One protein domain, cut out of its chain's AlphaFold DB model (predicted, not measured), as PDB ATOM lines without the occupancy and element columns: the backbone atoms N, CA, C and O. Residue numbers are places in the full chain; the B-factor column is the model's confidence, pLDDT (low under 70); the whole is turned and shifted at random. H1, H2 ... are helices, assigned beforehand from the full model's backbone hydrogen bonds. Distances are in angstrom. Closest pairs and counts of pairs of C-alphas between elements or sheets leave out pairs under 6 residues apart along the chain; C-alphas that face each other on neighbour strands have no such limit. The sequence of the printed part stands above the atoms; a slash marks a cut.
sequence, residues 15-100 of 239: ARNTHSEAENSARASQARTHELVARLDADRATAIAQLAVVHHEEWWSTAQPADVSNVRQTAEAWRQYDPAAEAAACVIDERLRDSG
ATOM      1  N   ALA A  15      10.214  35.497  30.310       61.56
ATOM      2  CA  ALA A  15       9.331  36.144  29.335       61.56
ATOM      3  C   ALA A  15       9.420  35.522  27.927       61.56
ATOM      4  O   ALA A  15       8.412  35.416  27.231       61.56
ATOM      5  N   ARG A  16      10.609  35.072  27.502       61.88
ATOM      6  CA  ARG A  16      10.776  34.353  26.223       61.88
ATOM      7  C   ARG A  16      10.205  32.935  26.283       61.88
ATOM      8  O   ARG A  16       9.575  32.507  25.318       61.88
ATOM      9  N   ASN A  17      10.370  32.238  27.411       67.81
ATOM     10  CA  ASN A  17       9.799  30.903  27.603       67.81
ATOM     11  C   ASN A  17       8.266  30.940  27.587       67.81
ATOM     12  O   ASN A  17       7.662  30.208  26.805       67.81
ATOM     13  N   THR A  18       7.630  31.848  28.334       67.31
ATOM     14  CA  THR A  18       6.159  31.967  28.352       67.31
ATOM     15  C   THR A  18       5.586  32.387  26.999       67.31
ATOM     16  O   THR A  18       4.544  31.878  26.591       67.31
ATOM     17  N   HIS A  19       6.275  33.264  26.262       69.25
ATOM     18  CA  HIS A  19       5.878  33.622  24.901       69.25
ATOM     19  C   HIS A  19       5.944  32.413  23.954       69.25
ATOM     20  O   HIS A  19       4.979  32.136  23.246       69.25
ATOM     21  N   SER A  20       7.027  31.630  24.010       72.25
ATOM     22  CA  SER A  20       7.175  30.421  23.188       72.25
ATOM     23  C   SER A  20       6.154  29.323  23.534       72.25
ATOM     24  O   SER A  20       5.658  28.631  22.644       72.25
ATOM     25  N   GLU A  21       5.778  29.187  24.808       74.94
ATOM     26  CA  GLU A  21       4.725  28.273  25.267       74.94
ATOM     27  C   GLU A  21       3.335  28.722  24.794       74.94
ATOM     28  O   GLU A  21       2.542  27.903  24.320       74.94
ATOM     29  N   ALA A  22       3.050  30.028  24.842       81.00
ATOM     30  CA  ALA A  22       1.815  30.599  24.312       81.00
ATOM     31  C   ALA A  22       1.700  30.377  22.792       81.00
ATOM     32  O   ALA A  22       0.660  29.936  22.308       81.00
ATOM     33  N   GLU A  23       2.781  30.577  22.037       80.31
ATOM     34  CA  GLU A  23       2.807  30.305  20.596       80.31
ATOM     35  C   GLU A  23       2.663  28.814  20.268       80.31
ATOM     36  O   GLU A  23       1.943  28.448  19.336       80.31
ATOM     37  N   ASN A  24       3.327  27.938  21.029       85.62
ATOM     38  CA  ASN A  24       3.201  26.490  20.871       85.62
ATOM     39  C   ASN A  24       1.767  26.023  21.159       85.62
ATOM     40  O   ASN A  24       1.215  25.236  20.390       85.62
ATOM     41  N   SER A  25       1.139  26.525  22.226       82.12
ATOM     42  CA  SER A  25      -0.247  26.183  22.567       82.12
ATOM     43  C   SER A  25      -1.246  26.708  21.530       82.12
ATOM     44  O   SER A  25      -2.170  25.981  21.161       82.12
ATOM     45  N   ALA A  26      -1.026  27.909  20.981       86.00
ATOM     46  CA  ALA A  26      -1.827  28.461  19.893       86.00
ATOM     47  C   ALA A  26      -1.710  27.620  18.612       86.00
ATOM     48  O   ALA A  26      -2.730  27.250  18.028       86.00
ATOM     49  N   ARG A  27      -0.486  27.232  18.219       89.88
ATOM     50  CA  ARG A  27      -0.249  26.331  17.076       89.88
ATOM     51  C   ARG A  27      -0.892  24.960  17.280       89.88
ATOM     52  O   ARG A  27      -1.539  24.451  16.370       89.88
ATOM     53  N   ALA A  28      -0.775  24.384  18.475       90.00
ATOM     54  CA  ALA A  28      -1.417  23.115  18.811       90.00
ATOM     55  C   ALA A  28      -2.953  23.215  18.819       90.00
ATOM     56  O   ALA A  28      -3.638  22.267  18.445       90.00
ATOM     57  N   SER A  29      -3.515  24.352  19.236       87.12
ATOM     58  CA  SER A  29      -4.957  24.609  19.162       87.12
ATOM     59  C   SER A  29      -5.438  24.668  17.711       87.12
ATOM     60  O   SER A  29      -6.348  23.934  17.342       87.12
ATOM     61  N   GLN A  30      -4.762  25.451  16.865       91.06
ATOM     62  CA  GLN A  30      -5.080  25.556  15.437       91.06
ATOM     63  C   GLN A  30      -4.972  24.206  14.721       91.06
ATOM     64  O   GLN A  30      -5.873  23.840  13.973       91.06
ATOM     65  N   ALA A  31      -3.912  23.436  14.995       92.50
ATOM     66  CA  ALA A  31      -3.746  22.097  14.434       92.50
ATOM     67  C   ALA A  31      -4.902  21.166  14.828       92.50
ATOM     68  O   ALA A  31      -5.462  20.496  13.965       92.50
ATOM     69  N   ARG A  32      -5.318  21.181  16.104       90.88
ATOM     70  CA  ARG A  32      -6.474  20.403  16.578       90.88
ATOM     71  C   ARG A  32      -7.781  20.847  15.925       90.88
ATOM     72  O   ARG A  32      -8.585  20.001  15.557       90.88
ATOM     73  N   THR A  33      -7.998  22.149  15.749       93.00
ATOM     74  CA  THR A  33      -9.183  22.653  15.042       93.00
ATOM     75  C   THR A  33      -9.198  22.186  13.590       93.00
ATOM     76  O   THR A  33     -10.221  21.683  13.137       93.00
ATOM     77  N   HIS A  34      -8.075  22.291  12.875       93.69
ATOM     78  CA  HIS A  34      -7.979  21.808  11.495       93.69
ATOM     79  C   HIS A  34      -8.204  20.299  11.398       93.69
ATOM     80  O   HIS A  34      -8.885  19.845  10.486       93.69
ATOM     81  N   GLU A  35      -7.674  19.525  12.342       95.56
ATOM     82  CA  GLU A  35      -7.888  18.082  12.393       95.56
ATOM     83  C   GLU A  35      -9.365  17.728  12.615       95.56
ATOM     84  O   GLU A  35      -9.899  16.867  11.919       95.56
ATOM     85  N   LEU A  36     -10.046  18.404  13.545       95.94
ATOM     86  CA  LEU A  36     -11.475  18.192  13.791       95.94
ATOM     87  C   LEU A  36     -12.324  18.557  12.571       95.94
ATOM     88  O   LEU A  36     -13.223  17.800  12.216       95.94
ATOM     89  N   VAL A  37     -12.016  19.674  11.906       94.44
ATOM     90  CA  VAL A  37     -12.691  20.075  10.663       94.44
ATOM     91  C   VAL A  37     -12.461  19.035   9.567       94.44
ATOM     92  O   VAL A  37     -13.423  18.581   8.961       94.44
ATOM     93  N   ALA A  38     -11.220  18.582   9.370       94.62
ATOM     94  CA  ALA A  38     -10.900  17.576   8.360       94.62
ATOM     95  C   ALA A  38     -11.631  16.246   8.602       94.62
ATOM     96  O   ALA A  38     -12.062  15.601   7.648       94.62
ATOM     97  N   ARG A  39     -11.794  15.839   9.868       96.31
ATOM     98  CA  ARG A  39     -12.583  14.652  10.228       96.31
ATOM     99  C   ARG A  39     -14.066  14.845   9.918       96.31
ATOM    100  O   ARG A  39     -14.643  13.992   9.260       96.31
ATOM    101  N   LEU A  40     -14.655  15.978  10.310       94.81
ATOM    102  CA  LEU A  40     -16.058  16.282  10.003       94.81
ATOM    103  C   LEU A  40     -16.324  16.343   8.493       94.81
ATOM    104  O   LEU A  40     -17.349  15.844   8.036       94.81
ATOM    105  N   ASP A  41     -15.400  16.906   7.713       93.38
ATOM    106  CA  ASP A  41     -15.504  16.936   6.253       93.38
ATOM    107  C   ASP A  41     -15.404  15.529   5.642       93.38
ATOM    108  O   ASP A  41     -16.123  15.216   4.692       93.38
ATOM    109  N   ALA A  42     -14.556  14.656   6.194       95.06
ATOM    110  CA  ALA A  42     -14.464  13.261   5.768       95.06
ATOM    111  C   ALA A  42     -15.735  12.462   6.114       95.06
ATOM    112  O   ALA A  42     -16.230  11.701   5.276       95.06
ATOM    113  N   ASP A  43     -16.292  12.672   7.308       94.06
ATOM    114  CA  ASP A  43     -17.553  12.060   7.739       94.06
ATOM    115  C   ASP A  43     -18.705  12.518   6.840       94.06
ATOM    116  O   ASP A  43     -19.479  11.698   6.340       94.06
ATOM    117  N   ARG A  44     -18.760  13.822   6.539       94.69
ATOM    118  CA  ARG A  44     -19.716  14.406   5.596       94.69
ATOM    119  C   ARG A  44     -19.579  13.785   4.211       94.69
ATOM    120  O   ARG A  44     -20.571  13.337   3.648       94.69
ATOM    121  N   ALA A  45     -18.369  13.728   3.656       93.50
ATOM    122  CA  ALA A  45     -18.133  13.153   2.330       93.50
ATOM    123  C   ALA A  45     -18.563  11.679   2.260       93.50
ATOM    124  O   ALA A  45     -19.156  11.252   1.269       93.50
ATOM    125  N   THR A  46     -18.319  10.924   3.332       96.38
ATOM    126  CA  THR A  46     -18.760   9.531   3.458       96.38
ATOM    127  C   THR A  46     -20.283   9.431   3.490       96.38
ATOM    128  O   THR A  46     -20.854   8.628   2.754       96.38
ATOM    129  N   ALA A  47     -20.951  10.275   4.280       93.81
ATOM    130  CA  ALA A  47     -22.407  10.323   4.335       93.81
ATOM    131  C   ALA A  47     -23.011  10.658   2.962       93.81
ATOM    132  O   ALA A  47     -23.881   9.939   2.483       93.81
ATOM    133  N   ILE A  48     -22.500  11.679   2.267       95.06
ATOM    134  CA  ILE A  48     -22.987  12.041   0.927       95.06
ATOM    135  C   ILE A  48     -22.760  10.916  -0.087       95.06
ATOM    136  O   ILE A  48     -23.641  10.643  -0.902       95.06
ATOM    137  N   ALA A  49     -21.627  10.215  -0.017       95.38
ATOM    138  CA  ALA A  49     -21.380   9.057  -0.871       95.38
ATOM    139  C   ALA A  49     -22.402   7.930  -0.634       95.38
ATOM    140  O   ALA A  49     -22.840   7.299  -1.594       95.38
ATOM    141  N   GLN A  50     -22.827   7.707   0.614       94.06
ATOM    142  CA  GLN A  50     -23.900   6.755   0.929       94.06
ATOM    143  C   GLN A  50     -25.255   7.210   0.368       94.06
ATOM    144  O   GLN A  50     -26.019   6.385  -0.125       94.06
ATOM    145  N   LEU A  51     -25.543   8.514   0.397       96.62
ATOM    146  CA  LEU A  51     -26.806   9.073  -0.102       96.62
ATOM    147  C   LEU A  51     -26.909   9.091  -1.630       96.62
ATOM    148  O   LEU A  51     -28.019   9.094  -2.159       96.62
ATOM    149  N   ALA A  52     -25.786   9.050  -2.353       94.25
ATOM    150  CA  ALA A  52     -25.778   9.033  -3.818       94.25
ATOM    151  C   ALA A  52     -26.603   7.873  -4.408       94.25
ATOM    152  O   ALA A  52     -27.153   8.000  -5.504       94.25
ATOM    153  N   VAL A  53     -26.749   6.776  -3.654       95.75
ATOM    154  CA  VAL A  53     -27.504   5.586  -4.057       95.75
ATOM    155  C   VAL A  53     -28.975   5.871  -4.384       95.75
ATOM    156  O   VAL A  53     -29.563   5.226  -5.246       95.75
ATOM    157  N   VAL A  54     -29.549   6.898  -3.752       95.44
ATOM    158  CA  VAL A  54     -30.955   7.314  -3.882       95.44
ATOM    159  C   VAL A  54     -31.312   7.743  -5.308       95.44
ATOM    160  O   VAL A  54     -32.477   7.686  -5.706       95.44
ATOM    161  N   HIS A  55     -30.323   8.162  -6.098       92.50
ATOM    162  CA  HIS A  55     -30.522   8.572  -7.487       92.50
ATOM    163  C   HIS A  55     -30.533   7.397  -8.479       92.50
ATOM    164  O   HIS A  55     -30.802   7.611  -9.662       92.50
ATOM    165  N   HIS A  56     -30.262   6.175  -8.019       93.81
ATOM    166  CA  HIS A  56     -30.241   4.967  -8.840       93.81
ATOM    167  C   HIS A  56     -31.571   4.211  -8.729       93.81
ATOM    168  O   HIS A  56     -31.960   3.760  -7.653       93.81
ATOM    169  N   GLU A  57     -32.281   4.053  -9.849       90.50
ATOM    170  CA  GLU A  57     -33.590   3.376  -9.881       90.50
ATOM    171  C   GLU A  57     -33.466   1.887  -9.524       90.50
ATOM    172  O   GLU A  57     -34.315   1.318  -8.840       90.50
ATOM    173  N   GLU A  58     -32.374   1.249  -9.944       92.69
ATOM    174  CA  GLU A  58     -32.077  -0.150  -9.653       92.69
ATOM    175  C   GLU A  58     -31.971  -0.430  -8.147       92.69
ATOM    176  O   GLU A  58     -32.385  -1.499  -7.684       92.69
ATOM    177  N   TRP A  59     -31.493   0.539  -7.363       94.38
ATOM    178  CA  TRP A  59     -31.422   0.408  -5.914       94.38
ATOM    179  C   TRP A  59     -32.821   0.346  -5.312       94.38
ATOM    180  O   TRP A  59     -33.120  -0.591  -4.581       94.38
ATOM    181  N   TRP A  60     -33.719   1.249  -5.709       92.19
ATOM    182  CA  TRP A  60     -35.109   1.237  -5.243       92.19
ATOM    183  C   TRP A  60     -35.838  -0.079  -5.543       92.19
ATOM    184  O   TRP A  60     -36.706  -0.486  -4.774       92.19
ATOM    185  N   SER A  61     -35.466  -0.778  -6.619       88.12
ATOM    186  CA  SER A  61     -36.055  -2.080  -6.965       88.12
ATOM    187  C   SER A  61     -35.570  -3.254  -6.098       88.12
ATOM    188  O   SER A  61     -36.226  -4.294  -6.059       88.12
ATOM    189  N   THR A  62     -34.428  -3.109  -5.419       90.88
ATOM    190  CA  THR A  62     -33.759  -4.190  -4.665       90.88
ATOM    191  C   THR A  62     -33.557  -3.886  -3.179       90.88
ATOM    192  O   THR A  62     -33.309  -4.813  -2.403       90.88
ATOM    193  N   ALA A  63     -33.678  -2.621  -2.778       88.69
ATOM    194  CA  ALA A  63     -33.444  -2.146  -1.423       88.69
ATOM    195  C   ALA A  63     -34.402  -2.796  -0.421       88.69
ATOM    196  O   ALA A  63     -35.614  -2.876  -0.643       88.69
ATOM    197  N   GLN A  64     -33.854  -3.237   0.710       87.62
ATOM    198  CA  GLN A  64     -34.654  -3.721   1.825       87.62
ATOM    199  C   GLN A  64     -35.182  -2.542   2.659       87.62
ATOM    200  O   GLN A  64     -34.600  -1.455   2.644       87.62
ATOM    201  N   PRO A  65     -36.242  -2.750   3.461       84.25
ATOM    202  CA  PRO A  65     -36.748  -1.745   4.399       84.25
ATOM    203  C   PRO A  65     -35.659  -1.132   5.286       84.25
ATOM    204  O   PRO A  65     -35.608   0.080   5.481       84.25
ATOM    205  N   ALA A  66     -34.753  -1.968   5.794       84.50
ATOM    206  CA  ALA A  66     -33.643  -1.516   6.621       84.50
ATOM    207  C   ALA A  66     -32.697  -0.576   5.854       84.50
ATOM    208  O   ALA A  66     -32.292   0.449   6.397       84.50
ATOM    209  N   ASP A  67     -32.403  -0.868   4.583       90.62
ATOM    210  CA  ASP A  67     -31.520  -0.042   3.752       90.62
ATOM    211  C   ASP A  67     -32.123   1.345   3.519       90.62
ATOM    212  O   ASP A  67     -31.453   2.361   3.705       90.62
ATOM    213  N   VAL A  68     -33.412   1.397   3.168       90.81
ATOM    214  CA  VAL A  68     -34.129   2.661   2.948       90.81
ATOM    215  C   VAL A  68     -34.212   3.472   4.242       90.81
ATOM    216  O   VAL A  68     -34.005   4.684   4.219       90.81
ATOM    217  N   SER A  69     -34.462   2.813   5.378       89.69
ATOM    218  CA  SER A  69     -34.500   3.463   6.692       89.69
ATOM    219  C   SER A  69     -33.145   4.065   7.076       89.69
ATOM    220  O   SER A  69     -33.080   5.231   7.466       89.69
ATOM    221  N   ASN A  70     -32.058   3.314   6.883       91.50
ATOM    222  CA  ASN A  70     -30.697   3.771   7.164       91.50
ATOM    223  C   ASN A  70     -30.323   4.981   6.300       91.50
ATOM    224  O   ASN A  70     -29.831   5.986   6.807       91.50
ATOM    225  N   VAL A  71     -30.600   4.917   4.995       94.38
ATOM    226  CA  VAL A  71     -30.325   6.018   4.063       94.38
ATOM    227  C   VAL A  71     -31.183   7.248   4.396       94.38
ATOM    228  O   VAL A  71     -30.658   8.362   4.389       94.38
ATOM    229  N   ARG A  72     -32.458   7.069   4.780       93.31
ATOM    230  CA  ARG A  72     -33.324   8.160   5.271       93.31
ATOM    231  C   ARG A  72     -32.744   8.814   6.525       93.31
ATOM    232  O   ARG A  72     -32.636  10.035   6.570       93.31
ATOM    233  N   GLN A  73     -32.323   8.022   7.510       93.12
ATOM    234  CA  GLN A  73     -31.743   8.532   8.752       93.12
ATOM    235  C   GLN A  73     -30.451   9.318   8.495       93.12
ATOM    236  O   GLN A  73     -30.270  10.403   9.048       93.12
ATOM    237  N   THR A  74     -29.574   8.811   7.623       95.81
ATOM    238  CA  THR A  74     -28.368   9.537   7.205       95.81
ATOM    239  C   THR A  74     -28.732  10.850   6.512       95.81
ATOM    240  O   THR A  74     -28.134  11.883   6.812       95.81
ATOM    241  N   ALA A  75     -29.735  10.855   5.630       96.19
ATOM    242  CA  ALA A  75     -30.168  12.070   4.948       96.19
ATOM    243  C   ALA A  75     -30.703  13.112   5.941       96.19
ATOM    244  O   ALA A  75     -30.287  14.267   5.896       96.19
ATOM    245  N   GLU A  76     -31.551  12.705   6.887       94.50
ATOM    246  CA  GLU A  76     -32.096  13.578   7.932       94.50
ATOM    247  C   GLU A  76     -31.007  14.154   8.844       94.50
ATOM    248  O   GLU A  76     -31.016  15.355   9.126       94.50
ATOM    249  N   ALA A  77     -30.045  13.328   9.266       95.50
ATOM    250  CA  ALA A  77     -28.950  13.750  10.138       95.50
ATOM    251  C   ALA A  77     -28.084  14.851   9.502       95.50
ATOM    252  O   ALA A  77     -27.636  15.769  10.192       95.50
ATOM    253  N   TRP A  78     -27.874  14.780   8.185       95.06
ATOM    254  CA  TRP A  78     -27.009  15.704   7.447       95.06
ATOM    255  C   TRP A  78     -27.753  16.826   6.718       95.06
ATOM    256  O   TRP A  78     -27.117  17.776   6.257       95.06
ATOM    257  N   ARG A  79     -29.088  16.775   6.662       95.38
ATOM    258  CA  ARG A  79     -29.935  17.708   5.904       95.38
ATOM    259  C   ARG A  79     -29.659  19.185   6.195       95.38
ATOM    260  O   ARG A  79     -29.725  20.005   5.290       95.38
ATOM    261  N   GLN A  80     -29.351  19.542   7.443       94.81
ATOM    262  CA  GLN A  80     -29.101  20.939   7.834       94.81
ATOM    263  C   GLN A  80     -27.696  21.442   7.471       94.81
ATOM    264  O   GLN A  80     -27.445  22.647   7.511       94.81
ATOM    265  N   TYR A  81     -26.778  20.533   7.146       92.06
ATOM    266  CA  TYR A  81     -25.356  20.828   6.965       92.06
ATOM    267  C   TYR A  81     -24.900  20.682   5.507       92.06
ATOM    268  O   TYR A  81     -23.881  21.264   5.128       92.06
ATOM    269  N   ASP A  82     -25.642  19.934   4.682       94.44
ATOM    270  CA  ASP A  82     -25.316  19.693   3.276       94.44
ATOM    271  C   ASP A  82     -26.565  19.739   2.365       94.44
ATOM    272  O   ASP A  82     -27.523  18.994   2.596       94.44
ATOM    273  N   PRO A  83     -26.561  20.549   1.284       94.50
ATOM    274  CA  PRO A  83     -27.680  20.619   0.342       94.50
ATOM    275  C   PRO A  83     -27.922  19.323  -0.453       94.50
ATOM    276  O   PRO A  83     -29.052  19.056  -0.851       94.50
ATOM    277  N   ALA A  84     -26.900  18.499  -0.697       92.69
ATOM    278  CA  ALA A  84     -27.053  17.189  -1.325       92.69
ATOM    279  C   ALA A  84     -27.772  16.201  -0.393       92.69
ATOM    280  O   ALA A  84     -28.590  15.411  -0.864       92.69
ATOM    281  N   ALA A  85     -27.536  16.283   0.922       94.81
ATOM    282  CA  ALA A  85     -28.292  15.501   1.899       94.81
ATOM    283  C   ALA A  85     -29.759  15.948   1.969       94.81
ATOM    284  O   ALA A  85     -30.655  15.107   2.014       94.81
ATOM    285  N   GLU A  86     -30.020  17.259   1.903       96.81
ATOM    286  CA  GLU A  86     -31.386  17.778   1.784       96.81
ATOM    287  C   GLU A  86     -32.088  17.283   0.515       96.81
ATOM    288  O   GLU A  86     -33.218  16.799   0.587       96.81
ATOM    289  N   ALA A  87     -31.418  17.350  -0.637       95.69
ATOM    290  CA  ALA A  87     -31.966  16.853  -1.892       95.69
ATOM    291  C   ALA A  87     -32.276  15.348  -1.822       95.69
ATOM    292  O   ALA A  87     -33.345  14.925  -2.260       95.69
ATOM    293  N   ALA A  88     -31.379  14.551  -1.232       96.06
ATOM    294  CA  ALA A  88     -31.601  13.124  -1.023       96.06
ATOM    295  C   ALA A  88     -32.816  12.863  -0.118       96.06
ATOM    296  O   ALA A  88     -33.663  12.050  -0.481       96.06
ATOM    297  N   ALA A  89     -32.956  13.590   0.997       95.31
ATOM    298  CA  ALA A  89     -34.119  13.484   1.880       95.31
ATOM    299  C   ALA A  89     -35.429  13.770   1.127       95.31
ATOM    300  O   ALA A  89     -36.367  12.981   1.198       95.31
ATOM    301  N   CYS A  90     -35.471  14.837   0.320       95.56
ATOM    302  CA  CYS A  90     -36.640  15.158  -0.499       95.56
ATOM    303  C   CYS A  90     -36.987  14.053  -1.510       95.56
ATOM    304  O   CYS A  90     -38.163  13.742  -1.688       95.56
ATOM    305  N   VAL A  91     -35.989  13.458  -2.173       95.25
ATOM    306  CA  VAL A  91     -36.223  12.354  -3.122       95.25
ATOM    307  C   VAL A  91     -36.766  11.123  -2.400       95.25
ATOM    308  O   VAL A  91     -37.703  10.500  -2.895       95.25
ATOM    309  N   ILE A  92     -36.210  10.786  -1.235       93.88
ATOM    310  CA  ILE A  92     -36.684   9.665  -0.414       93.88
ATOM    311  C   ILE A  92     -38.138   9.895   0.002       93.88
ATOM    312  O   ILE A  92     -38.974   9.017  -0.208       93.88
ATOM    313  N   ASP A  93     -38.457  11.078   0.529       92.75
ATOM    314  CA  ASP A  93     -39.809  11.422   0.974       92.75
ATOM    315  C   ASP A  93     -40.830  11.341  -0.163       92.75
ATOM    316  O   ASP A  93     -41.932  10.823   0.028       92.75
ATOM    317  N   GLU A  94     -40.471  11.826  -1.354       92.94
ATOM    318  CA  GLU A  94     -41.344  11.759  -2.526       92.94
ATOM    319  C   GLU A  94     -41.566  10.312  -2.976       92.94
ATOM    320  O   GLU A  94     -42.705   9.884  -3.145       92.94
ATOM    321  N   ARG A  95     -40.501   9.507  -3.069       91.00
ATOM    322  CA  ARG A  95     -40.610   8.091  -3.454       91.00
ATOM    323  C   ARG A  95     -41.429   7.274  -2.456       91.00
ATOM    324  O   ARG A  95     -42.214   6.409  -2.854       91.00
ATOM    325  N   LEU A  96     -41.276   7.534  -1.158       90.44
ATOM    326  CA  LEU A  96     -42.062   6.868  -0.115       90.44
ATOM    327  C   LEU A  96     -43.533   7.288  -0.140       90.44
ATOM    328  O   LEU A  96     -44.410   6.459   0.115       90.44
ATOM    329  N   ARG A  97     -43.811   8.552  -0.477       88.25
ATOM    330  CA  ARG A  97     -45.172   9.059  -0.674       88.25
ATOM    331  C   ARG A  97     -45.833   8.418  -1.893       88.25
ATOM    332  O   ARG A  97     -46.945   7.914  -1.763       88.25
ATOM    333  N   ASP A  98     -45.138   8.372  -3.027       88.69
ATOM    334  CA  ASP A  98     -45.646   7.812  -4.286       88.69
ATOM    335  C   ASP A  98     -45.917   6.307  -4.198       88.69
ATOM    336  O   ASP A  98     -46.915   5.808  -4.719       88.69
ATOM    337  N   SER A  99     -45.043   5.571  -3.510       84.00
ATOM    338  CA  SER A  99     -45.208   4.129  -3.296       84.00
ATOM    339  C   SER A  99     -46.244   3.784  -2.221       84.00
ATOM    340  O   SER A  99     -46.659   2.628  -2.126       84.00
ATOM    341  N   GLY A 100     -46.639   4.746  -1.379       80.31
ATOM    342  CA  GLY A 100     -47.441   4.497  -0.178       80.31
ATOM    343  C   GLY A 100     -46.724   3.643   0.878       80.31
ATOM    344  O   GLY A 100     -47.357   3.179   1.825       80.31
TER     345      GLY A 100
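AT A GLANCE: This is residues 15 to 100 of the 239 residues of an uncharacterized protein of Actinobacteria bacterium 69-20 (UniProt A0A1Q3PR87). One very long helix, H1, sticks out with residues 15 to 43 as an arm from a small compact head, where its last turns pack with H3 and H4 in a three-helix bundle. The bundle is up and down, each helix running against the one before it in the chain, and short H2 turns the chain between H1 and H3. The printed part has 86 residues with four named helices, H1, H2, H3, H4 in that order, no named strand, and is all helix. It is extended, with a radius of gyration of the C-alphas of 20.5 A and spans of 71 by 19 by 17 A; the arm makes the length.

HOW THE PARTS SIT: H1, residues 15 to 55, is close to but not clearly touching H2, residues 57 to 62; their closest C-alphas, of Val 53 and Trp 59, are 6.8 A apart, and their lines are about perpendicular at 80 degrees. With residues 44 to 51 alone, H1 touches H3, residues 65 to 78, at a steep tilt of 38 degrees, opposite ways; the closest C-alphas are those of Leu 51 and Val 71, 6.3 A apart. With residues 48 to 55 alone, H1 touches H4, residues 83 to 99, at a shallow tilt of 26 degrees, the same way; the closest C-alphas are those of Leu 51 and Ala 88, 6.3 A apart. H3 and H4 form a helical hairpin and touch, the C-alphas of Ala 75 and Ala 85 closest at 5.0 A, with a tilt of 35.4 degrees, only just steep. H2 is apart from H4. Every O i to N i+4 pair is within hydrogen-bond range in H2, H3 and H4, and 34 of 37 are in H1.

IN THESE COORDINATES: H1 begins at C-alpha 15 (9.331, 36.144, 29.335) and runs 60.9 A to C-alpha 55 (-30.522, 8.572, -7.487). H3 is 20.2 A long and H4 24.3 A, ending at C-alpha 99 (-45.208, 4.129, -3.296).

THE WHOLE: The C-alphas of Ala 15 and Gly 100, 71.4 A apart, are the two farthest apart. The printed part has no cut, and its three links are tight. Residues 15 to 19 are under 70 in pLDDT.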